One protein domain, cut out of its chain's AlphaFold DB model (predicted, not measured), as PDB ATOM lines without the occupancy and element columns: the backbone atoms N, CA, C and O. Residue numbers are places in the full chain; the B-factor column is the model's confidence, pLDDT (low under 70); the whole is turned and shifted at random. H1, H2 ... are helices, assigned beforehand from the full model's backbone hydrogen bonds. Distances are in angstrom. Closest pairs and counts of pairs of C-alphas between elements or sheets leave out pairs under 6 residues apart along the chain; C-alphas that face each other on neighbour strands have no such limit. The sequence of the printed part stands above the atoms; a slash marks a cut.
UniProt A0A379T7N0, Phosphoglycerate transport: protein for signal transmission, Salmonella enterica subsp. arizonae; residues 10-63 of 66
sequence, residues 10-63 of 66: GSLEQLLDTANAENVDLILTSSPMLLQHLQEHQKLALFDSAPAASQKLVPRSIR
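What this domain is: This is residues 10 to 63 of the 66 residues of the protein "Phosphoglycerate transport: protein for signal transmission" of Salmonella enterica subsp. arizonae (UniProt A0A379T7N0). Two helices, H2 and H1, lie side by side and run the same way, with a long loop between them; from the end of H2 a thin arm leads off to two short helices, H3 and H4, far from that pair. Residues 46 to 54 and 56 to 62 stick out free, and this arm makes the length. The printed part has 54 residues with four named helices, H1, H2, H3, H4 along the chain, and no named strand; the class is all helix. It is only just extended, close to loose, with a radius of gyration of the C-alphas of 15.2 A and spans of 42 by 20 by 17 A.

How they stand to each other: Begin at H2, residues 32 to 40, the longest helix. H1, residues 10 to 17, touches it; look at the C-alphas of Glu 13 and Leu 34, the closest pair, 6.7 A apart. Their lines stand at a shallow tilt of 13 degrees, the same way. H3, residues 52 to 57, is apart from both. H4, residues 60 to 63, is apart from H1 and H2, and only just apart from H3, their closest C-alphas being 8.3 A apart. In H1 and H2 every O i to N i+4 pair is within hydrogen-bond range; in H3 0 of 2 are, beside 2 of 3 O i to N i+3 pairs, and H4 is too short for an O i to N i+4 pair.

Where its parts are: Find C-alpha 32 at (23.852, 78.643, -64.362); from there H2 runs 12.4 A to C-alpha 40. H1 starts at C-alpha 10, (17.438, 88.016, -60.283), and runs 10.4 A. H3 measures 9.4 A, and H4, 5.2 A long, ends at C-alpha 63, (26.161, 52.707, -58.734).

The domain as a whole: The C-alphas of Thr 18 and Arg 60, the two farthest apart, are 43.3 A apart. The printed part has no cut. The links H1 to H2 and H2 to H3 are long; H3 to H4 is tight. Mean pLDDT of the printed part is 77.9, with residues 18 to 22 and 63 under 70.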
ATOM      1  N   GLY A  10      17.087  86.709 -60.859       73.06
ATOM      2  CA  GLY A  10      17.438  88.016 -60.283       73.06
ATOM      3  C   GLY A  10      16.728  88.334 -58.959       73.06
ATOM      4  O   GLY A  10      17.301  88.976 -58.086       73.06
ATOM      5  N   SER A  11      15.502  87.836 -58.757       76.50
ATOM      6  CA  SER A  11      14.808  87.979 -57.470       76.50
ATOM      7  C   SER A  11      15.384  87.049 -56.397       76.50
ATOM      8  O   SER A  11      15.303  87.389 -55.217       76.50
ATOM      9  N   LEU A  12      15.937  85.892 -56.779       76.00
ATOM     10  CA  LEU A  12      16.637  84.987 -55.864       76.00
ATOM     11  C   LEU A  12      18.018  85.531 -55.493       76.00
ATOM     12  O   LEU A  12      18.372  85.471 -54.322       76.00
ATOM     13  N   GLU A  13      18.755  86.110 -56.445       76.81
ATOM     14  CA  GLU A  13      20.040  86.782 -56.192       76.81
ATOM     15  C   GLU A  13      19.882  87.858 -55.116       76.81
ATOM     16  O   GLU A  13      20.552  87.804 -54.091       76.81
ATOM     17  N   GLN A  14      18.906  88.762 -55.268       76.31
ATOM     18  CA  GLN A  14      18.630  89.806 -54.272       76.31
ATOM     19  C   GLN A  14      18.207  89.252 -52.906       76.31
ATOM     20  O   GLN A  14      18.591  89.794 -51.865       76.31
ATOM     21  N   LEU A  15      17.411  88.177 -52.893       78.00
ATOM     22  CA  LEU A  15      16.995  87.524 -51.652       78.00
ATOM     23  C   LEU A  15      18.201  86.936 -50.926       78.00
ATOM     24  O   LEU A  15      18.307  87.099 -49.721       78.00
ATOM     25  N   LEU A  16      19.108  86.290 -51.656       77.00
ATOM     26  CA  LEU A  16      20.296  85.651 -51.101       77.00
ATOM     27  C   LEU A  16      21.375  86.680 -50.734       77.00
ATOM     28  O   LEU A  16      22.158  86.431 -49.822       77.00
ATOM     29  N   ASP A  17      21.434  87.827 -51.417       76.19
ATOM     30  CA  ASP A  17      22.343  88.958 -51.156       76.19
ATOM     31  C   ASP A  17      21.962  89.826 -49.968       76.19
ATOM     32  O   ASP A  17      22.837  90.418 -49.335       76.19
ATOM     33  N   THR A  18      20.688  89.855 -49.599       69.38
ATOM     34  CA  THR A  18      20.277  90.531 -48.374       69.38
ATOM     35  C   THR A  18      20.573  89.645 -47.163       69.38
ATOM     36  O   THR A  18      20.241  88.467 -47.139       69.38
ATOM     37  N   ALA A  19      21.149  90.219 -46.097       57.25
ATOM     38  CA  ALA A  19      21.409  89.532 -44.818       57.25
ATOM     39  C   ALA A  19      20.136  88.995 -44.118       57.25
ATOM     40  O   ALA A  19      20.208  88.380 -43.060       57.25
ATOM     41  N   ASN A  20      18.974  89.241 -44.729       56.75
ATOM     42  CA  ASN A  20      17.654  88.766 -44.353       56.75
ATOM     43  C   ASN A  20      17.180  87.583 -45.211       56.75
ATOM     44  O   ASN A  20      15.988  87.271 -45.176       56.75
ATOM     45  N   ALA A  21      18.071  86.949 -45.983       60.59
ATOM     46  CA  ALA A  21      17.830  85.650 -46.589       60.59
ATOM     47  C   ALA A  21      17.429  84.678 -45.470       60.59
ATOM     48  O   ALA A  21      18.277  84.125 -44.772       60.59
ATOM     49  N   GLU A  22      16.122  84.551 -45.233       62.31
ATOM     50  CA  GLU A  22      15.550  83.572 -44.316       62.31
ATOM     51  C   GLU A  22      16.230  82.228 -44.579       62.31
ATOM     52  O   GLU A  22      16.330  81.865 -45.744       62.31
ATOM     53  N   ASN A  23      16.708  81.533 -43.539       70.69
ATOM     54  CA  ASN A  23      17.511  80.303 -43.630       70.69
ATOM     55  C   ASN A  23      17.093  79.403 -44.815       70.69
ATOM     56  O   ASN A  23      16.124  78.646 -44.718       70.69
ATOM     57  N   VAL A  24      17.790  79.535 -45.952       77.19
ATOM     58  CA  VAL A  24      17.532  78.747 -47.161       77.19
ATOM     59  C   VAL A  24      18.455  77.540 -47.117       77.19
ATOM     60  O   VAL A  24      19.654  77.669 -47.336       77.19
ATOM     61  N   ASP A  25      17.881  76.366 -46.874       79.38
ATOM     62  CA  ASP A  25      18.654  75.122 -46.780       79.38
ATOM     63  C   ASP A  25      18.935  74.485 -48.153       79.38
ATOM     64  O   ASP A  25      19.885  73.721 -48.311       79.38
ATOM     65  N   LEU A  26      18.094  74.765 -49.158       82.94
ATOM     66  CA  LEU A  26      18.174  74.146 -50.481       82.94
ATOM     67  C   LEU A  26      17.770  75.118 -51.589       82.94
ATOM     68  O   LEU A  26      16.693  75.714 -51.555       82.94
ATOM     69  N   ILE A  27      18.605  75.195 -52.624       82.44
ATOM     70  CA  ILE A  27      18.348  75.964 -53.841       82.44
ATOM     71  C   ILE A  27      18.311  74.993 -55.020       82.44
ATOM     72  O   ILE A  27      19.262  74.254 -55.259       82.44
ATOM     73  N   LEU A  28      17.211  75.014 -55.773       83.00
ATOM     74  CA  LEU A  28      17.067  74.298 -57.039       83.00
ATOM     75  C   LEU A  28      16.916  75.338 -58.146       83.00
ATOM     76  O   LEU A  28      15.939  76.084 -58.167       83.00
ATOM     77  N   THR A  29      17.886  75.408 -59.052       82.00
ATOM     78  CA  THR A  29      17.910  76.405 -60.127       82.00
ATOM     79  C   THR A  29      18.297  75.771 -61.455       82.00
ATOM     80  O   THR A  29      19.179  74.919 -61.514       82.00
ATOM     81  N   SER A  30      17.643  76.209 -62.529       84.75
ATOM     82  CA  SER A  30      18.052  75.938 -63.911       84.75
ATOM     83  C   SER A  30      18.960  77.033 -64.483       84.75
ATOM     84  O   SER A  30      19.436  76.904 -65.608       84.75
ATOM     85  N   SER A  31      19.197  78.117 -63.732       83.69
ATOM     86  CA  SER A  31      20.050  79.232 -64.143       83.69
ATOM     87  C   SER A  31      21.505  78.984 -63.730       83.69
ATOM     88  O   SER A  31      21.797  79.031 -62.529       83.69
ATOM     89  N   PRO A  32      22.434  78.785 -64.682       85.69
ATOM     90  CA  PRO A  32      23.852  78.643 -64.362       85.69
ATOM     91  C   PRO A  32      24.452  79.931 -63.776       85.69
ATOM     92  O   PRO A  32      25.335  79.854 -62.929       85.69
ATOM     93  N   MET A  33      23.936  81.105 -64.162       88.00
ATOM     94  CA  MET A  33      24.423  82.401 -63.666       88.00
ATOM     95  C   MET A  33      24.164  82.589 -62.169       88.00
ATOM     96  O   MET A  33      25.057  83.014 -61.445       88.00
ATOM     97  N   LEU A  34      22.985  82.178 -61.686       85.00
ATOM     98  CA  LEU A  34      22.675  82.221 -60.253       85.00
ATOM     99  C   LEU A  34      23.624  81.307 -59.468       85.00
ATOM    100  O   LEU A  34      24.101  81.673 -58.402       85.00
ATOM    101  N   LEU A  35      23.902  80.111 -59.992       87.81
ATOM    102  CA  LEU A  35      24.755  79.135 -59.315       87.81
ATOM    103  C   LEU A  35      26.203  79.640 -59.215       87.81
ATOM    104  O   LEU A  35      26.806  79.548 -58.147       87.81
ATOM    105  N   GLN A  36      26.718  80.245 -60.291       86.62
ATOM    106  CA  GLN A  36      28.031  80.887 -60.300       86.62
ATOM    107  C   GLN A  36      28.115  82.027 -59.276       86.62
ATOM    108  O   GLN A  36      29.034  82.033 -58.460       86.62
ATOM    109  N   HIS A  37      27.129  82.930 -59.263       87.12
ATOM    110  CA  HIS A  37      27.066  84.041 -58.308       87.12
ATOM    111  C   HIS A  37      27.133  83.552 -56.855       87.12
ATOM    112  O   HIS A  37      27.927  84.031 -56.050       87.12
ATOM    113  N   LEU A  38      26.358  82.519 -56.514       87.19
ATOM    114  CA  LEU A  38      26.351  81.958 -55.159       87.19
ATOM    115  C   LEU A  38      27.671  81.286 -54.777       87.19
ATOM    116  O   LEU A  38      28.054  81.322 -53.605       87.19
ATOM    117  N   GLN A  39      28.366  80.687 -55.745       86.44
ATOM    118  CA  GLN A  39      29.684  80.102 -55.528       86.44
ATOM    119  C   GLN A  39      30.745  81.183 -55.284       86.44
ATOM    120  O   GLN A  39      31.525  81.065 -54.340       86.44
ATOM    121  N   GLU A  40      30.750  82.252 -56.085       88.44
ATOM    122  CA  GLU A  40      31.676  83.386 -55.948       88.44
ATOM    123  C   GLU A  40      31.494  84.113 -54.608       88.44
ATOM    124  O   GLU A  40      32.470  84.490 -53.960       88.44
ATOM    125  N   HIS A  41      30.249  84.227 -54.144       86.31
ATOM    126  CA  HIS A  41      29.900  84.852 -52.870       86.31
ATOM    127  C   HIS A  41      29.965  83.896 -51.660       86.31
ATOM    128  O   HIS A  41      29.544  84.278 -50.568       86.31
ATOM    129  N   GLN A  42      30.473  82.666 -51.831       83.50
ATOM    130  CA  GLN A  42      30.624  81.650 -50.772       83.50
ATOM    131  C   GLN A  42      29.325  81.327 -50.010       83.50
ATOM    132  O   GLN A  42      29.338  81.040 -48.814       83.50
ATOM    133  N   LYS A  43      28.183  81.357 -50.703       83.06
ATOM    134  CA  LYS A  43      26.861  81.066 -50.114       83.06
ATOM    135  C   LYS A  43      26.454  79.605 -50.217       83.06
ATOM    136  O   LYS A  43      25.436  79.210 -49.657       83.06
ATOM    137  N   LEU A  44      27.227  78.811 -50.951       85.38
ATOM    138  CA  LEU A  44      27.008  77.381 -51.095       85.38
ATOM    139  C   LEU A  44      27.845  76.632 -50.064       85.38
ATOM    140  O   LEU A  44      29.065  76.778 -50.008       85.38
ATOM    141  N   ALA A  45      27.175  75.805 -49.269       84.56
ATOM    142  CA  ALA A  45      27.852  74.840 -48.425       84.56
ATOM    143  C   ALA A  45      28.481  73.739 -49.290       84.56
ATOM    144  O   ALA A  45      27.941  73.354 -50.332       84.56
ATOM    145  N   LEU A  46      29.612  73.205 -48.831       83.00
ATOM    146  CA  LEU A  46      30.156  71.977 -49.396       83.00
ATOM    147  C   LEU A  46      29.158  70.845 -49.151       83.00
ATOM    148  O   LEU A  46      28.607  70.708 -48.060       83.00
ATOM    149  N   PHE A  47      28.924  70.034 -50.177       79.94
ATOM    150  CA  PHE A  47      28.121  68.835 -50.020       79.94
ATOM    151  C   PHE A  47      29.004  67.725 -49.450       79.94
ATOM    152  O   PHE A  47      29.853  67.176 -50.157       79.94
ATOM    153  N   ASP A  48      28.815  67.410 -48.169       75.81
ATOM    154  CA  ASP A  48      29.478  66.265 -47.552       75.81
ATOM    155  C   ASP A  48      29.076  64.970 -48.261       75.81
ATOM    156  O   ASP A  48      27.953  64.804 -48.745       75.81
ATOM    157  N   SER A  49      30.019  64.029 -48.329       72.31
ATOM    158  CA  SER A  49      29.788  62.742 -48.984       72.31
ATOM    159  C   SER A  49      28.530  62.070 -48.430       72.31
ATOM    160  O   SER A  49      28.319  62.025 -47.217       72.31
ATOM    161  N   ALA A  50      27.702  61.520 -49.324       71.62
ATOM    162  CA  ALA A  50      26.442  60.903 -48.934       71.62
ATOM    163  C   ALA A  50      26.670  59.838 -47.838       71.62
ATOM    164  O   ALA A  50      27.569  58.995 -47.993       71.62
ATOM    165  N   PRO A  51      25.847  59.820 -46.767       77.62
ATOM    166  CA  PRO A  51      25.978  58.851 -45.687       77.62
ATOM    167  C   PRO A  51      26.080  57.423 -46.231       77.62
ATOM    168  O   PRO A  51      25.346  57.046 -47.147       77.62
ATOM    169  N   ALA A  52      26.943  56.592 -45.641       71.94
ATOM    170  CA  ALA A  52      27.152  55.210 -46.093       71.94
ATOM    171  C   ALA A  52      25.846  54.382 -46.137       71.94
ATOM    172  O   ALA A  52      25.716  53.441 -46.920       71.94
ATOM    173  N   ALA A  53      24.852  54.750 -45.322       73.56
ATOM    174  CA  ALA A  53      23.508  54.181 -45.365       73.56
ATOM    175  C   ALA A  53      22.767  54.502 -46.677       73.56
ATOM    176  O   ALA A  53      22.159  53.609 -47.265       73.56
ATOM    177  N   SER A  54      22.873  55.732 -47.183       71.94
ATOM    178  CA  SER A  54      22.254  56.165 -48.441       71.94
ATOM    179  C   SER A  54      22.840  55.427 -49.643       71.94
ATOM    180  O   SER A  54      22.107  55.056 -50.555       71.94
ATOM    181  N   GLN A  55      24.135  55.095 -49.610       71.00
ATOM    182  CA  GLN A  55      24.783  54.303 -50.664       71.00
ATOM    183  C   GLN A  55      24.152  52.907 -50.814       71.00
ATOM    184  O   GLN A  55      24.098  52.361 -51.917       71.00
ATOM    185  N   LYS A  56      23.617  52.320 -49.730       75.25
ATOM    186  CA  LYS A  56      22.895  51.030 -49.759       75.25
ATOM    187  C   LYS A  56      21.541  51.110 -50.468       75.25
ATOM    188  O   LYS A  56      21.074  50.083 -50.947       75.25
ATOM    189  N   LEU A  57      20.959  52.304 -50.565       78.31
ATOM    190  CA  LEU A  57      19.677  52.561 -51.227       78.31
ATOM    191  C   LEU A  57      19.836  52.904 -52.714       78.31
ATOM    192  O   LEU A  57      18.844  52.941 -53.436       78.31
ATOM    193  N   VAL A  58      21.069  53.117 -53.184       73.81
ATOM    194  CA  VAL A  58      21.371  53.331 -54.603       73.81
ATOM    195  C   VAL A  58      21.262  51.991 -55.346       73.81
ATOM    196  O   VAL A  58      22.045  51.075 -55.050       73.81
ATOM    197  N   PRO A  59      20.331  51.848 -56.311       78.88
ATOM    198  CA  PRO A  59      20.201  50.641 -57.116       78.88
ATOM    199  C   PRO A  59      21.512  50.290 -57.820       78.88
ATOM    200  O   PRO A  59      22.237  51.171 -58.285       78.88
ATOM    201  N   ARG A  60      21.794  48.988 -57.962       76.94
ATOM    202  CA  ARG A  60      23.026  48.505 -58.619       76.94
ATOM    203  C   ARG A  60      23.223  49.109 -60.013       76.94
ATOM    204  O   ARG A  60      24.356  49.389 -60.381       76.94
ATOM    205  N   SER A  61      22.132  49.361 -60.737       78.31
ATOM    206  CA  SER A  61      22.139  49.905 -62.097       78.31
ATOM    207  C   SER A  61      22.750  51.306 -62.222       78.31
ATOM    208  O   SER A  61      23.233  51.635 -63.297       78.31
ATOM    209  N   ILE A  62      22.750  52.120 -61.157       77.44
ATOM    210  CA  ILE A  62      23.276  53.502 -61.180       77.44
ATOM    211  C   ILE A  62      24.489  53.703 -60.259       77.44
ATOM    212  O   ILE A  62      25.015  54.806 -60.153       77.44
ATOM    213  N   ARG A  63      24.968  52.640 -59.596       69.50
ATOM    214  CA  ARG A  63      26.161  52.707 -58.734       69.50
ATOM    215  C   ARG A  63      27.470  52.892 -59.495       69.50
ATOM    216  O   ARG A  63      28.434  53.327 -58.890       69.50
TER     217      ARG A  63